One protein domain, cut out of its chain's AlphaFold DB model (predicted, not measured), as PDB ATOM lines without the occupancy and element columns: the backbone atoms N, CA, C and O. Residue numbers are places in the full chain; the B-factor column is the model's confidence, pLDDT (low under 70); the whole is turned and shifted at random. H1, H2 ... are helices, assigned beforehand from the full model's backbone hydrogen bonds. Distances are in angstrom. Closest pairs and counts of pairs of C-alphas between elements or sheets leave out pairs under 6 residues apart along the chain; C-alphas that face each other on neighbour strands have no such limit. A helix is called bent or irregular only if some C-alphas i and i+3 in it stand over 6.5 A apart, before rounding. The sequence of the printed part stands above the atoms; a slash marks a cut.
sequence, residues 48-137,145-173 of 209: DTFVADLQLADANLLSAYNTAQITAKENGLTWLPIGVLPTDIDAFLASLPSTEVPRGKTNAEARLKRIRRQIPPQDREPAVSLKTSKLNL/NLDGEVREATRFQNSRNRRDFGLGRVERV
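This is residues 48 to 137 and 145 to 173 of the 209 residues of an uncharacterized protein of Mesocestoides corti (UniProt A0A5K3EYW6). Two long helices, H2 and H4, form opposite sides of a loose, open frame with H3 across one end; the short H1 lies between H2 and H4, and H5 and H6 extend the other end as a pair running opposite ways. After H6, residues 162 to 173 run back toward the H3 end with no named element. The printed part has 119 residues with six named helices, H1 to H6 in chain order, and no named strand; the class is all helix. The whole is loose and elongated, with a radius of gyration of the C-alphas of 16.8 A and spans of 53 by 27 by 20 A.

H2, residues 59 to 74, measures 22.6 A from C-alpha 59 at (154.273, 202.820, 241.735) to C-alpha 74. H6, residues 146 to 161, measures 22.1 A and ends at C-alpha 161 at (167.087, 201.697, 242.684). H4, residues 104 to 118, measures 21.8 A. H3, residues 86 to 95, is irregular, with C-alphas 87 and 90 7.4 A apart. H5 holds residues 126 to 135, and H1 residues 50 to 53.

H2 is close to but not clearly touching H3, about perpendicular at 79 degrees; their closest C-alphas, of Thr 71 and Pro 86, are 7.1 A apart. H1 is close to but not clearly touching H2, closest at the C-alphas of Val 51 and Leu 62, 7.4 A. H1 and H4 are likewise close but not clearly touching, closest at the C-alphas of Phe 50 and Ile 115, 7.9 A. H5 and H6 are close but not clearly touching, at a shallow tilt of 31 degrees, opposite ways; the C-alphas of Leu 130 and Val 150 come closest, 7.7 A. H2 and H4 are apart. In H2, H4 and H6 every O i to N i+4 pair is within hydrogen-bond range, in H3 and H5 4 of 6; H1 is too short for such a pair.

The C-alphas farthest apart, of Thr 87 and Leu 137, are 54.7 A apart. Residues 138 to 144 are not printed, and C-alphas 137 and 145 are 14.1 A apart across the cut. The link from H2 to H3 is long. Mean pLDDT of the printed part is 77.5; 27 residues are under 70, among them 126 to 137 and 160 to 168.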
ATOM      1  N   ASP A  48     159.863 197.827 225.581       63.19
ATOM      2  CA  ASP A  48     159.363 198.547 226.737       63.19
ATOM      3  C   ASP A  48     160.328 199.667 227.150       63.19
ATOM      4  O   ASP A  48     161.494 199.730 226.758       63.19
ATOM      5  N   THR A  49     159.828 200.628 227.929       73.31
ATOM      6  CA  THR A  49     160.698 201.681 228.474       73.31
ATOM      7  C   THR A  49     161.732 201.059 229.412       73.31
ATOM      8  O   THR A  49     161.391 200.159 230.171       73.31
ATOM      9  N   PHE A  50     162.955 201.592 229.469       73.75
ATOM     10  CA  PHE A  50     163.982 201.078 230.390       73.75
ATOM     11  C   PHE A  50     163.521 201.027 231.862       73.75
ATOM     12  O   PHE A  50     164.068 200.274 232.657       73.75
ATOM     13  N   VAL A  51     162.533 201.843 232.242       76.12
ATOM     14  CA  VAL A  51     161.935 201.852 233.584       76.12
ATOM     15  C   VAL A  51     161.100 200.599 233.840       76.12
ATOM     16  O   VAL A  51     161.091 200.097 234.961       76.12
ATOM     17  N   ALA A  52     160.443 200.068 232.808       76.19
ATOM     18  CA  ALA A  52     159.752 198.787 232.876       76.19
ATOM     19  C   ALA A  52     160.753 197.639 233.078       76.19
ATOM     20  O   ALA A  52     160.544 196.808 233.962       76.19
ATOM     21  N   ASP A  53     161.889 197.667 232.364       75.25
ATOM     22  CA  ASP A  53     162.963 196.678 232.532       75.25
ATOM     23  C   ASP A  53     163.498 196.649 233.975       75.25
ATOM     24  O   ASP A  53     163.947 195.611 234.450       75.25
ATOM     25  N   LEU A  54     163.446 197.767 234.706       75.50
ATOM     26  CA  LEU A  54     163.916 197.846 236.093       75.50
ATOM     27  C   LEU A  54     162.973 197.184 237.116       75.50
ATOM     28  O   LEU A  54     163.366 197.037 238.274       75.50
ATOM     29  N   GLN A  55     161.744 196.812 236.723       75.00
ATOM     30  CA  GLN A  55     160.733 196.170 237.584       75.00
ATOM     31  C   GLN A  55     160.595 196.849 238.960       75.00
ATOM     32  O   GLN A  55     160.563 196.203 240.009       75.00
ATOM     33  N   LEU A  56     160.559 198.186 238.960       73.44
ATOM     34  CA  LEU A  56     160.504 198.982 240.183       73.44
ATOM     35  C   LEU A  56     159.198 198.723 240.940       73.44
ATOM     36  O   LEU A  56     158.115 198.846 240.376       73.44
ATOM     37  N   ALA A  57     159.297 198.446 242.241       70.62
ATOM     38  CA  ALA A  57     158.127 198.290 243.108       70.62
ATOM     39  C   ALA A  57     157.436 199.629 243.452       70.62
ATOM     40  O   ALA A  57     156.322 199.640 243.970       70.62
ATOM     41  N   ASP A  58     158.096 200.765 243.197       79.69
ATOM     42  CA  ASP A  58     157.583 202.098 243.524       79.69
ATOM     43  C   ASP A  58     156.627 202.611 242.432       79.69
ATOM     44  O   ASP A  58     157.038 203.210 241.433       79.69
ATOM     45  N   ALA A  59     155.330 202.382 242.644       82.50
ATOM     46  CA  ALA A  59     154.273 202.820 241.735       82.50
ATOM     47  C   ALA A  59     154.208 204.351 241.574       82.50
ATOM     48  O   ALA A  59     153.865 204.840 240.496       82.50
ATOM     49  N   ASN A  60     154.571 205.117 242.610       84.38
ATOM     50  CA  ASN A  60     154.553 206.579 242.548       84.38
ATOM     51  C   ASN A  60     155.665 207.092 241.634       84.38
ATOM     52  O   ASN A  60     155.439 207.987 240.819       84.38
ATOM     53  N   LEU A  61     156.856 206.498 241.735       81.38
ATOM     54  CA  LEU A  61     157.975 206.821 240.855       81.38
ATOM     55  C   LEU A  61     157.647 206.499 239.391       81.38
ATOM     56  O   LEU A  61     157.910 207.320 238.512       81.38
ATOM     57  N   LEU A  62     157.041 205.335 239.135       83.00
ATOM     58  CA  LEU A  62     156.626 204.933 237.791       83.00
ATOM     59  C   LEU A  62     155.569 205.886 237.216       83.00
ATOM     60  O   LEU A  62     155.681 206.315 236.068       83.00
ATOM     61  N   SER A  63     154.573 206.256 238.024       87.62
ATOM     62  CA  SER A  63     153.547 207.232 237.648       87.62
ATOM     63  C   SER A  63     154.168 208.587 237.291       87.62
ATOM     64  O   SER A  63     153.954 209.084 236.187       87.62
ATOM     65  N   ALA A  64     155.029 209.128 238.157       87.38
ATOM     66  CA  ALA A  64     155.689 210.412 237.934       87.38
ATOM     67  C   ALA A  64     156.596 210.410 236.688       87.38
ATOM     68  O   ALA A  64     156.645 211.397 235.952       87.38
ATOM     69  N   TYR A  65     157.288 209.296 236.422       87.50
ATOM     70  CA  TYR A  65     158.058 209.115 235.192       87.50
ATOM     71  C   TYR A  65     157.166 209.141 233.951       87.50
ATOM     72  O   TYR A  65     157.462 209.873 233.004       87.50
ATOM     73  N   ASN A  66     156.069 208.383 233.961       89.12
ATOM     74  CA  ASN A  66     155.135 208.332 232.839       89.12
ATOM     75  C   ASN A  66     154.520 209.705 232.560       89.12
ATOM     76  O   ASN A  66     154.486 210.116 231.402       89.12
ATOM     77  N   THR A  67     154.124 210.449 233.596       91.62
ATOM     78  CA  THR A  67     153.644 211.831 233.454       91.62
ATOM     79  C   THR A  67     154.681 212.711 232.757       91.62
ATOM     80  O   THR A  67     154.354 213.353 231.763       91.62
ATOM     81  N   ALA A  68     155.944 212.681 233.197       90.56
ATOM     82  CA  ALA A  68     157.007 213.463 232.563       90.56
ATOM     83  C   ALA A  68     157.215 213.086 231.083       90.56
ATOM     84  O   ALA A  68     157.379 213.967 230.238       90.56
ATOM     85  N   GLN A  69     157.168 211.792 230.738       90.75
ATOM     86  CA  GLN A  69     157.318 211.358 229.342       90.75
ATOM     87  C   GLN A  69     156.101 211.701 228.469       90.75
ATOM     88  O   GLN A  69     156.268 211.945 227.275       90.75
ATOM     89  N   ILE A  70     154.889 211.733 229.029       92.12
ATOM     90  CA  ILE A  70     153.689 212.202 228.319       92.12
ATOM     91  C   ILE A  70     153.847 213.685 227.984       92.12
ATOM     92  O   ILE A  70     153.777 214.050 226.811       92.12
ATOM     93  N   THR A  71     154.192 214.509 228.976       92.94
ATOM     94  CA  THR A  71     154.457 215.938 228.771       92.94
ATOM     95  C   THR A  71     155.581 216.169 227.758       92.94
ATOM     96  O   THR A  71     155.492 217.080 226.936       92.94
ATOM     97  N   ALA A  72     156.619 215.326 227.747       92.56
ATOM     98  CA  ALA A  72     157.677 215.399 226.740       92.56
ATOM     99  C   ALA A  72     157.115 215.220 225.322       92.56
ATOM    100  O   ALA A  72     157.366 216.055 224.452       92.56
ATOM    101  N   LYS A  73     156.312 214.171 225.103       92.12
ATOM    102  CA  LYS A  73     155.701 213.874 223.799       92.12
ATOM    103  C   LYS A  73     154.778 214.995 223.325       92.12
ATOM    104  O   LYS A  73     154.858 215.379 222.163       92.12
ATOM    105  N   GLU A  74     153.958 215.543 224.219       93.75
ATOM    106  CA  GLU A  74     153.054 216.667 223.925       93.75
ATOM    107  C   GLU A  74     153.809 217.926 223.470       93.75
ATOM    108  O   GLU A  74     153.302 218.690 222.656       93.75
ATOM    109  N   ASN A  75     155.050 218.105 223.930       92.81
ATOM    110  CA  ASN A  75     155.914 219.237 223.581       92.81
ATOM    111  C   ASN A  75     156.956 218.900 222.492       92.81
ATOM    112  O   ASN A  75     157.914 219.649 222.289       92.81
ATOM    113  N   GLY A  76     156.809 217.767 221.794       91.25
ATOM    114  CA  GLY A  76     157.722 217.355 220.721       91.25
ATOM    115  C   GLY A  76     159.139 216.999 221.195       91.25
ATOM    116  O   GLY A  76     160.096 217.090 220.420       91.25
ATOM    117  N   LEU A  77     159.290 216.617 222.463       93.00
ATOM    118  CA  LEU A  77     160.546 216.194 223.075       93.00
ATOM    119  C   LEU A  77     160.640 214.667 223.151       93.00
ATOM    120  O   LEU A  77     159.645 213.958 223.293       93.00
ATOM    121  N   THR A  78     161.864 214.149 223.086       90.69
ATOM    122  CA  THR A  78     162.142 212.707 223.151       90.69
ATOM    123  C   THR A  78     162.190 212.178 224.580       90.69
ATOM    124  O   THR A  78     161.965 210.988 224.784       90.69
ATOM    125  N   TRP A  79     162.474 213.040 225.562       89.88
ATOM    126  CA  TRP A  79     162.411 212.723 226.989       89.88
ATOM    127  C   TRP A  79     162.342 213.998 227.844       89.88
ATOM    128  O   TRP A  79     162.823 215.054 227.430       89.88
ATOM    129  N   LEU A  80     161.810 213.873 229.063       91.62
ATOM    130  CA  LEU A  80     161.922 214.871 230.137       91.62
ATOM    131  C   LEU A  80     162.285 214.196 231.469       91.62
ATOM    132  O   LEU A  80     161.923 213.035 231.677       91.62
ATOM    133  N   PRO A  81     163.004 214.882 232.375       89.56
ATOM    134  CA  PRO A  81     163.221 214.385 233.727       89.56
ATOM    135  C   PRO A  81     161.950 214.508 234.579       89.56
ATOM    136  O   PRO A  81     161.056 215.311 234.302       89.56
ATOM    137  N   ILE A  82     161.884 213.715 235.647       88.56
ATOM    138  CA  ILE A  82     160.759 213.719 236.586       88.56
ATOM    139  C   ILE A  82     160.702 215.073 237.301       88.56
ATOM    140  O   ILE A  82     161.700 215.508 237.874       88.56
ATOM    141  N   GLY A  83     159.522 215.696 237.321       86.00
ATOM    142  CA  GLY A  83     159.262 216.938 238.058       86.00
ATOM    143  C   GLY A  83     159.403 218.228 237.248       86.00
ATOM    144  O   GLY A  83     159.139 219.295 237.790       86.00
ATOM    145  N   VAL A  84     159.761 218.157 235.959       88.38
ATOM    146  CA  VAL A  84     159.679 219.327 235.069       88.38
ATOM    147  C   VAL A  84     158.219 219.606 234.733       88.38
ATOM    148  O   VAL A  84     157.533 218.755 234.169       88.38
ATOM    149  N   LEU A  85     157.755 220.804 235.086       87.88
ATOM    150  CA  LEU A  85     156.422 221.287 234.741       87.88
ATOM    151  C   LEU A  85     156.403 221.852 233.314       87.88
ATOM    152  O   LEU A  85     157.443 222.303 232.830       87.88
ATOM    153  N   PRO A  86     155.234 221.908 232.646       89.06
ATOM    154  CA  PRO A  86     155.115 222.496 231.310       89.06
ATOM    155  C   PRO A  86     155.656 223.929 231.208       89.06
ATOM    156  O   PRO A  86     156.246 224.293 230.196       89.06
ATOM    157  N   THR A  87     155.513 224.727 232.271       90.06
ATOM    158  CA  THR A  87     156.023 226.108 232.357       90.06
ATOM    159  C   THR A  87     157.545 226.199 232.372       90.06
ATOM    160  O   THR A  87     158.108 227.228 232.009       90.06
ATOM    161  N   ASP A  88     158.210 225.124 232.785       90.00
ATOM    162  CA  ASP A  88     159.640 225.108 233.075       90.00
ATOM    163  C   ASP A  88     160.448 224.446 231.954       90.00
ATOM    164  O   ASP A  88     161.679 224.393 232.017       90.00
ATOM    165  N   ILE A  89     159.766 223.938 230.922       90.81
ATOM    166  CA  ILE A  89     160.383 223.226 229.801       90.81
ATOM    167  C   ILE A  89     161.429 224.106 229.126       90.81
ATOM    168  O   ILE A  89     162.562 223.668 228.958       90.81
ATOM    169  N   ASP A  90     161.099 225.350 228.789       91.00
ATOM    170  CA  ASP A  90     162.030 226.229 228.076       91.00
ATOM    171  C   ASP A  90     163.274 226.547 228.908       91.00
ATOM    172  O   ASP A  90     164.394 226.519 228.396       91.00
ATOM    173  N   ALA A  91     163.097 226.775 230.212       89.56
ATOM    174  CA  ALA A  91     164.205 226.990 231.136       89.56
ATOM    175  C   ALA A  91     165.087 225.736 231.261       89.56
ATOM    176  O   ALA A  91     166.317 225.835 231.261       89.56
ATOM    177  N   PHE A  92     164.475 224.548 231.306       90.25
ATOM    178  CA  PHE A  92     165.197 223.281 231.280       90.25
ATOM    179  C   PHE A  92     165.977 223.103 229.971       90.25
ATOM    180  O   PHE A  92     167.177 222.829 230.013       90.25
ATOM    181  N   LEU A  93     165.344 223.312 228.815       90.31
ATOM    182  CA  LEU A  93     165.988 223.181 227.507       90.31
ATOM    183  C   LEU A  93     167.145 224.172 227.336       90.31
ATOM    184  O   LEU A  93     168.191 223.789 226.820       90.31
ATOM    185  N   ALA A  94     166.993 225.409 227.818       89.62
ATOM    186  CA  ALA A  94     168.044 226.425 227.795       89.62
ATOM    187  C   ALA A  94     169.247 226.075 228.689       89.62
ATOM    188  O   ALA A  94     170.350 226.569 228.457       89.62
ATOM    189  N   SER A  95     169.055 225.224 229.702       88.50
ATOM    190  CA  SER A  95     170.140 224.756 230.573       88.50
ATOM    191  C   SER A  95     170.980 223.628 229.963       88.50
ATOM    192  O   SER A  95     172.064 223.327 230.470       88.50
ATOM    193  N   LEU A  96     170.497 222.994 228.888       86.75
ATOM    194  CA  LEU A  96     171.186 221.890 228.230       86.75
ATOM    195  C   LEU A  96     172.154 222.394 227.148       86.75
ATOM    196  O   LEU A  96     171.859 223.362 226.445       86.75
ATOM    197  N   PRO A  97     173.285 221.699 226.933       89.00
ATOM    198  CA  PRO A  97     174.092 221.896 225.736       89.00
ATOM    199  C   PRO A  97     173.255 221.679 224.470       89.00
ATOM    200  O   PRO A  97     172.403 220.789 224.425       89.00
ATOM    201  N   SER A  98     173.550 222.423 223.402       85.56
ATOM    202  CA  SER A  98     172.841 222.307 222.117       85.56
ATOM    203  C   SER A  98     172.855 220.882 221.544       85.56
ATOM    204  O   SER A  98     171.884 220.447 220.929       85.56
ATOM    205  N   THR A  99     173.923 220.125 221.805       84.56
ATOM    206  CA  THR A  99     174.098 218.724 221.397       84.56
ATOM    207  C   THR A  99     173.270 217.727 222.208       84.56
ATOM    208  O   THR A  99     173.233 216.550 221.866       84.56
ATOM    209  N   GLU A 100     172.636 218.155 223.301       82.75
ATOM    210  CA  GLU A 100     171.908 217.277 224.223       82.75
ATOM    211  C   GLU A 100     170.420 217.601 224.344       82.75
ATOM    212  O   GLU A 100     169.698 216.918 225.077       82.75
ATOM    213  N   VAL A 101     169.949 218.607 223.607       90.56
ATOM    214  CA  VAL A 101     168.535 218.973 223.561       90.56
ATOM    215  C   VAL A 101     167.709 217.725 223.193       90.56
ATOM    216  O   VAL A 101     168.035 217.082 222.193       90.56
ATOM    217  N   PRO A 102     166.653 217.361 223.950       90.62
ATOM    218  CA  PRO A 102     165.817 216.173 223.729       90.62
ATOM    219  C   PRO A 102     164.969 216.236 222.448       90.62
ATOM    220  O   PRO A 102     163.751 216.121 222.484       90.62
ATOM    221  N   ARG A 103     165.590 216.452 221.293       90.94
ATOM    222  CA  ARG A 103     164.951 216.570 219.984       90.94
ATOM    223  C   ARG A 103     165.722 215.736 218.970       90.94
ATOM    224  O   ARG A 103     166.948 215.677 219.005       90.94
ATOM    225  N   GLY A 104     164.988 215.114 218.054       88.44
ATOM    226  CA  GLY A 104     165.562 214.303 216.984       88.44
ATOM    227  C   GLY A 104     166.038 212.912 217.418       88.44
ATOM    228  O   GLY A 104     166.239 212.612 218.598       88.44
ATOM    229  N   LYS A 105     166.215 212.045 216.417       85.94
ATOM    230  CA  LYS A 105     166.556 210.625 216.592       85.94
ATOM    231  C   LYS A 105     167.930 210.427 217.241       85.94
ATOM    232  O   LYS A 105     168.058 209.641 218.172       85.94
ATOM    233  N   THR A 106     168.932 211.199 216.825       86.81
ATOM    234  CA  THR A 106     170.311 211.088 217.328       86.81
ATOM    235  C   THR A 106     170.407 211.333 218.835       86.81
ATOM    236  O   THR A 106     171.049 210.562 219.548       86.81
ATOM    237  N   ASN A 107     169.725 212.359 219.353       87.31
ATOM    238  CA  ASN A 107     169.774 212.680 220.783       87.31
ATOM    239  C   ASN A 107     168.974 211.671 221.619       87.31
ATOM    240  O   ASN A 107     169.367 211.364 222.749       87.31
ATOM    241  N   ALA A 108     167.904 211.096 221.056       85.94
ATOM    242  CA  ALA A 108     167.188 209.978 221.670       85.94
ATOM    243  C   ALA A 108     168.085 208.734 221.792       85.94
ATOM    244  O   ALA A 108     168.214 208.165 222.875       85.94
ATOM    245  N   GLU A 109     168.782 208.353 220.721       84.25
ATOM    246  CA  GLU A 109     169.725 207.229 220.734       84.25
ATOM    247  C   GLU A 109     170.891 207.470 221.699       84.25
ATOM    248  O   GLU A 109     171.260 206.584 222.473       84.25
ATOM    249  N   ALA A 110     171.444 208.686 221.724       83.38
ATOM    250  CA  ALA A 110     172.485 209.067 222.674       83.38
ATOM    251  C   ALA A 110     171.998 208.955 224.128       83.38
ATOM    252  O   ALA A 110     172.735 208.500 225.008       83.38
ATOM    253  N   ARG A 111     170.742 209.327 224.401       85.12
ATOM    254  CA  ARG A 111     170.120 209.168 225.719       85.12
ATOM    255  C   ARG A 111     169.969 207.697 226.105       85.12
ATOM    256  O   ARG A 111     170.370 207.345 227.214       85.12
ATOM    257  N   LEU A 112     169.488 206.842 225.203       82.38
ATOM    258  CA  LEU A 112     169.383 205.396 225.442       82.38
ATOM    259  C   LEU A 112     170.758 204.772 225.719       82.38
ATOM    260  O   LEU A 112     170.925 204.055 226.706       82.38
ATOM    261  N   LYS A 113     171.785 205.139 224.939       82.38
ATOM    262  CA  LYS A 113     173.174 204.711 225.183       82.38
ATOM    263  C   LYS A 113     173.672 205.130 226.571       82.38
ATOM    264  O   LYS A 113     174.371 204.351 227.218       82.38
ATOM    265  N   ARG A 114     173.318 206.328 227.059       81.69
ATOM    266  CA  ARG A 114     173.665 206.792 228.419       81.69
ATOM    267  C   ARG A 114     172.959 205.978 229.502       81.69
ATOM    268  O   ARG A 114     173.628 205.487 230.407       81.69
ATOM    269  N   ILE A 115     171.648 205.788 229.377       80.81
ATOM    270  CA  ILE A 115     170.839 204.986 230.310       80.81
ATOM    271  C   ILE A 115     171.416 203.573 230.427       80.81
ATOM    272  O   ILE A 115     171.681 203.081 231.522       80.81
ATOM    273  N   ARG A 116     171.725 202.951 229.291       80.50
ATOM    274  CA  ARG A 116     172.303 201.608 229.230       80.50
ATOM    275  C   ARG A 116     173.678 201.476 229.892       80.50
ATOM    276  O   ARG A 116     174.042 200.390 230.341       80.50
ATOM    277  N   ARG A 117     174.473 202.548 229.932       79.62
ATOM    278  CA  ARG A 117     175.750 202.569 230.670       79.62
ATOM    279  C   ARG A 117     175.537 202.708 232.172       79.62
ATOM    280  O   ARG A 117     176.301 202.132 232.937       79.62
ATOM    281  N   GLN A 118     174.547 203.502 232.569       78.31
ATOM    282  CA  GLN A 118     174.270 203.823 233.967       78.31
ATOM    283  C   GLN A 118     173.585 202.669 234.698       78.31
ATOM    284  O   GLN A 118     173.859 202.461 235.877       78.31
ATOM    285  N   ILE A 119     172.733 201.912 234.003       76.25
ATOM    286  CA  ILE A 119     171.977 200.805 234.586       76.25
ATOM    287  C   ILE A 119     172.812 199.515 234.550       76.25
ATOM    288  O   ILE A 119     173.158 199.027 233.465       76.25
ATOM    289  N   PRO A 120     173.132 198.925 235.714       74.06
ATOM    290  CA  PRO A 120     173.732 197.600 235.785       74.06
ATOM    291  C   PRO A 120     172.814 196.551 235.140       74.06
ATOM    292  O   PRO A 120     171.608 196.576 235.373       74.06
ATOM    293  N   PRO A 121     173.345 195.588 234.368       71.56
ATOM    294  CA  PRO A 121     172.525 194.530 233.776       71.56
ATOM    295  C   PRO A 121     171.751 193.702 234.798       71.56
ATOM    296  O   PRO A 121     170.678 193.221 234.479       71.56
ATOM    297  N   GLN A 122     172.291 193.537 236.007       72.75
ATOM    298  CA  GLN A 122     171.652 192.784 237.089       72.75
ATOM    299  C   GLN A 122     170.374 193.465 237.590       72.75
ATOM    300  O   GLN A 122     169.490 192.798 238.119       72.75
ATOM    301  N   ASP A 123     170.285 194.786 237.412       72.69
ATOM    302  CA  ASP A 123     169.124 195.575 237.810       72.69
ATOM    303  C   ASP A 123     168.033 195.545 236.717       72.69
ATOM    304  O   ASP A 123     166.896 195.920 236.997       72.69
ATOM    305  N   ARG A 124     168.356 195.081 235.494       73.75
ATOM    306  CA  ARG A 124     167.387 194.824 234.416       73.75
ATOM    307  C   ARG A 124     166.807 193.424 234.570       73.75
ATOM    308  O   ARG A 124     167.549 192.448 234.621       73.75
ATOM    309  N   GLU A 125     165.486 193.337 234.615       72.06
ATOM    310  CA  GLU A 125     164.721 192.101 234.778       72.06
ATOM    311  C   GLU A 125     165.312 191.179 235.863       72.06
ATOM    312  O   GLU A 125     165.641 190.013 235.605       72.06
ATOM    313  N   PRO A 126     165.455 191.672 237.107       64.38
ATOM    314  CA  PRO A 126     166.115 190.938 238.193       64.38
ATOM    315  C   PRO A 126     165.519 189.541 238.413       64.38
ATOM    316  O   PRO A 126     166.234 188.579 238.702       64.38
ATOM    317  N   ALA A 127     164.204 189.400 238.217       61.81
ATOM    318  CA  ALA A 127     163.494 188.137 238.350       61.81
ATOM    319  C   ALA A 127     163.999 187.060 237.372       61.81
ATOM    320  O   ALA A 127     163.934 185.871 237.689       61.81
ATOM    321  N   VAL A 128     164.509 187.446 236.198       61.97
ATOM    322  CA  VAL A 128     165.086 186.534 235.197       61.97
ATOM    323  C   VAL A 128     166.544 186.204 235.544       61.97
ATOM    324  O   VAL A 128     166.948 185.039 235.474       61.97
ATOM    325  N   SER A 129     167.323 187.191 235.999       57.12
ATOM    326  CA  SER A 129     168.723 187.000 236.420       57.12
ATOM    327  C   SER A 129     168.859 186.041 237.617       57.12
ATOM    328  O   SER A 129     169.715 185.150 237.627       57.12
ATOM    329  N   LEU A 130     167.953 186.130 238.594       54.94
ATOM    330  CA  LEU A 130     167.937 185.214 239.741       54.94
ATOM    331  C   LEU A 130     167.537 183.784 239.346       54.94
ATOM    332  O   LEU A 130     168.058 182.820 239.904       54.94
ATOM    333  N   LYS A 131     166.639 183.615 238.365       52.09
ATOM    334  CA  LYS A 131     166.206 182.291 237.879       52.09
ATOM    335  C   LYS A 131     167.281 181.591 237.047       52.09
ATOM    336  O   LYS A 131     167.490 180.396 237.214       52.09
ATOM    337  N   THR A 132     167.983 182.326 236.188       50.19
ATOM    338  CA  THR A 132     169.088 181.783 235.376       50.19
ATOM    339  C   THR A 132     170.286 181.365 236.229       50.19
ATOM    340  O   THR A 132     170.912 180.347 235.946       50.19
ATOM    341  N   SER A 133     170.545 182.065 237.336       48.38
ATOM    342  CA  SER A 133     171.558 181.661 238.322       48.38
ATOM    343  C   SER A 133     171.236 180.312 238.989       48.38
ATOM    344  O   SER A 133     172.140 179.514 239.222       48.38
ATOM    345  N   LYS A 134     169.949 180.002 239.222       46.25
ATOM    346  CA  LYS A 134     169.514 178.707 239.787       46.25
ATOM    347  C   LYS A 134     169.754 177.515 238.851       46.25
ATOM    348  O   LYS A 134     169.828 176.392 239.333       46.25
ATOM    349  N   LEU A 135     169.883 177.740 237.541       46.78
ATOM    350  CA  LEU A 135     170.074 176.673 236.548       46.78
ATOM    351  C   LEU A 135     171.537 176.224 236.397       46.78
ATOM    352  O   LEU A 135     171.777 175.153 235.853       46.78
ATOM    353  N   ASN A 136     172.508 177.008 236.886       48.44
ATOM    354  CA  ASN A 136     173.942 176.708 236.756       48.44
ATOM    355  C   ASN A 136     174.588 176.133 238.032       48.44
ATOM    356  O   ASN A 136     175.802 175.930 238.053       48.44
ATOM    357  N   LEU A 137     173.818 175.865 239.096       46.50
ATOM    358  CA  LEU A 137     174.338 175.185 240.286       46.50
ATOM    359  C   LEU A 137     174.162 173.662 240.159       46.50
ATOM    360  O   LEU A 137     173.059 173.203 239.855       46.50
ATOM    361  N   ASN A 145     170.583 178.798 252.584       70.31
ATOM    362  CA  ASN A 145     169.773 180.003 252.773       70.31
ATOM    363  C   ASN A 145     169.446 180.749 251.459       70.31
ATOM    364  O   ASN A 145     169.589 181.969 251.368       70.31
ATOM    365  N   LEU A 146     168.985 180.024 250.436       69.50
ATOM    366  CA  LEU A 146     168.605 180.611 249.143       69.50
ATOM    367  C   LEU A 146     167.571 181.749 249.282       69.50
ATOM    368  O   LEU A 146     167.663 182.768 248.600       69.50
ATOM    369  N   ASP A 147     166.609 181.614 250.197       72.44
ATOM    370  CA  ASP A 147     165.598 182.652 250.431       72.44
ATOM    371  C   ASP A 147     166.185 183.906 251.088       72.44
ATOM    372  O   ASP A 147     165.757 185.022 250.791       72.44
ATOM    373  N   GLY A 148     167.171 183.754 251.975       76.56
ATOM    374  CA  GLY A 148     167.902 184.876 252.557       76.56
ATOM    375  C   GLY A 148     168.729 185.619 251.519       76.56
ATOM    376  O   GLY A 148     168.684 186.847 251.488       76.56
ATOM    377  N   GLU A 149     169.405 184.895 250.629       72.62
ATOM    378  CA  GLU A 149     170.160 185.484 249.518       72.62
ATOM    379  C   GLU A 149     169.249 186.247 248.554       72.62
ATOM    380  O   GLU A 149     169.559 187.377 248.179       72.62
ATOM    381  N   VAL A 150     168.084 185.689 248.206       72.50
ATOM    382  CA  VAL A 150     167.092 186.367 247.356       72.50
ATOM    383  C   VAL A 150     166.555 187.631 248.030       72.50
ATOM    384  O   VAL A 150     166.456 188.679 247.382       72.50
ATOM    385  N   ARG A 151     166.234 187.572 249.329       76.50
ATOM    386  CA  ARG A 151     165.791 188.752 250.094       76.50
ATOM    387  C   ARG A 151     166.862 189.836 250.127       76.50
ATOM    388  O   ARG A 151     166.549 191.001 249.885       76.50
ATOM    389  N   GLU A 152     168.112 189.468 250.387       76.94
ATOM    390  CA  GLU A 152     169.202 190.437 250.467       76.94
ATOM    391  C   GLU A 152     169.542 191.016 249.084       76.94
ATOM    392  O   GLU A 152     169.706 192.229 248.956       76.94
ATOM    393  N   ALA A 153     169.525 190.205 248.020       70.50
ATOM    394  CA  ALA A 153     169.654 190.679 246.640       70.50
ATOM    395  C   ALA A 153     168.547 191.686 246.282       70.50
ATOM    396  O   ALA A 153     168.831 192.753 245.737       70.50
ATOM    397  N   THR A 154     167.302 191.402 246.677       73.00
ATOM    398  CA  THR A 154     166.154 192.305 246.483       73.00
ATOM    399  C   THR A 154     166.330 193.608 247.264       73.00
ATOM    400  O   THR A 154     166.041 194.695 246.763       73.00
ATOM    401  N   ARG A 155     166.843 193.535 248.498       79.19
ATOM    402  CA  ARG A 155     167.149 194.710 249.322       79.19
ATOM    403  C   ARG A 155     168.243 195.570 248.692       79.19
ATOM    404  O   ARG A 155     168.088 196.793 248.637       79.19
ATOM    405  N   PHE A 156     169.326 194.961 248.210       72.12
ATOM    406  CA  PHE A 156     170.399 195.674 247.516       72.12
ATOM    407  C   PHE A 156     169.906 196.320 246.234       72.12
ATOM    408  O   PHE A 156     170.227 197.485 245.996       72.12
ATOM    409  N   GLN A 157     169.086 195.611 245.464       70.19
ATOM    410  CA  GLN A 157     168.440 196.168 244.292       70.19
ATOM    411  C   GLN A 157     167.596 197.383 244.681       70.19
ATOM    412  O   GLN A 157     167.916 198.492 244.282       70.19
ATOM    413  N   ASN A 158     166.612 197.244 245.570       68.25
ATOM    414  CA  ASN A 158     165.765 198.364 245.998       68.25
ATOM    415  C   ASN A 158     166.571 199.559 246.547       68.25
ATOM    416  O   ASN A 158     166.222 200.713 246.308       68.25
ATOM    417  N   SER A 159     167.674 199.303 247.257       70.06
ATOM    418  CA  SER A 159     168.588 200.341 247.751       70.06
ATOM    419  C   SER A 159     169.312 201.081 246.621       70.06
ATOM    420  O   SER A 159     169.412 202.312 246.651       70.06
ATOM    421  N   ARG A 160     169.796 200.356 245.605       66.56
ATOM    422  CA  ARG A 160     170.417 200.939 244.406       66.56
ATOM    423  C   ARG A 160     169.388 201.677 243.566       66.56
ATOM    424  O   ARG A 160     169.672 202.784 243.132       66.56
ATOM    425  N   ASN A 161     168.179 201.133 243.461       59.94
ATOM    426  CA  ASN A 161     167.087 201.697 242.684       59.94
ATOM    427  C   ASN A 161     166.577 203.036 243.222       59.94
ATOM    428  O   ASN A 161     166.038 203.850 242.477       59.94
ATOM    429  N   ARG A 162     166.772 203.289 244.520       62.62
ATOM    430  CA  ARG A 162     166.496 204.591 245.142       62.62
ATOM    431  C   ARG A 162     167.539 205.658 244.810       62.62
ATOM    432  O   ARG A 162     167.308 206.830 245.098       62.62
ATOM    433  N   ARG A 163     168.685 205.281 244.234       60.19
ATOM    434  CA  ARG A 163     169.693 206.215 243.724       60.19
ATOM    435  C   ARG A 163     169.384 206.428 242.249       60.19
ATOM    436  O   ARG A 163     169.452 205.489 241.472       60.19
ATOM    437  N   ASP A 164     168.984 207.650 241.912       59.72
ATOM    438  CA  ASP A 164     168.588 208.106 240.576       59.72
ATOM    439  C   ASP A 164     169.280 207.331 239.432       59.72
ATOM    440  O   ASP A 164     170.477 207.498 239.193       59.72
ATOM    441  N   PHE A 165     168.524 206.486 238.719       65.31
ATOM    442  CA  PHE A 165     168.978 205.665 237.582       65.31
ATOM    443  C   PHE A 165     169.283 206.473 236.313       65.31
ATOM    444  O   PHE A 165     169.078 206.023 235.184       65.31
ATOM    445  N   GLY A 166     169.689 207.723 236.502       62.94
ATOM    446  CA  GLY A 166     169.644 208.733 235.467       62.94
ATOM    447  C   GLY A 166     168.226 208.978 234.975       62.94
ATOM    448  O   GLY A 166     168.075 209.337 233.812       62.94
ATOM    449  N   LEU A 167     167.204 208.782 235.815       68.94
ATOM    450  CA  LEU A 167     165.838 209.248 235.561       68.94
ATOM    451  C   LEU A 167     165.805 210.779 235.577       68.94
ATOM    452  O   LEU A 167     165.065 211.377 234.800       68.94
ATOM    453  N   GLY A 168     166.678 211.389 236.387       68.06
ATOM    454  CA  GLY A 168     166.775 212.824 236.580       68.06
ATOM    455  C   GLY A 168     165.556 213.312 237.346       68.06
ATOM    456  O   GLY A 168     164.439 213.278 236.835       68.06
ATOM    457  N   ARG A 169     165.753 213.774 238.579       73.69
ATOM    458  CA  ARG A 169     164.684 214.402 239.361       73.69
ATOM    459  C   ARG A 169     164.948 215.893 239.490       73.69
ATOM    460  O   ARG A 169     165.979 216.300 240.017       73.69
ATOM    461  N   VAL A 170     164.004 216.697 239.020       75.38
ATOM    462  CA  VAL A 170     164.027 218.150 239.146       75.38
ATOM    463  C   VAL A 170     163.007 218.530 240.209       75.38
ATOM    464  O   VAL A 170     161.815 218.311 240.043       75.38
ATOM    465  N   GLU A 171     163.487 219.040 241.345       66.94
ATOM    466  CA  GLU A 171     162.611 219.454 242.451       66.94
ATOM    467  C   GLU A 171     162.179 220.921 242.332       66.94
ATOM    468  O   GLU A 171     161.108 221.265 242.826       66.94
ATOM    469  N   ARG A 172     162.994 221.780 241.690       57.94
ATOM    470  CA  ARG A 172     162.699 223.196 241.405       57.94
ATOM    471  C   ARG A 172     163.467 223.670 240.169       57.94
ATOM    472  O   ARG A 172     164.698 223.604 240.164       57.94
ATOM    473  N   VAL A 173     162.765 224.182 239.160       54.62
ATOM    474  CA  VAL A 173     163.363 225.033 238.120       54.62
ATOM    475  C   VAL A 173     163.221 226.465 238.630       54.62
ATOM    476  O   VAL A 173     162.141 226.868 239.033       54.62
TER     477      VAL A 173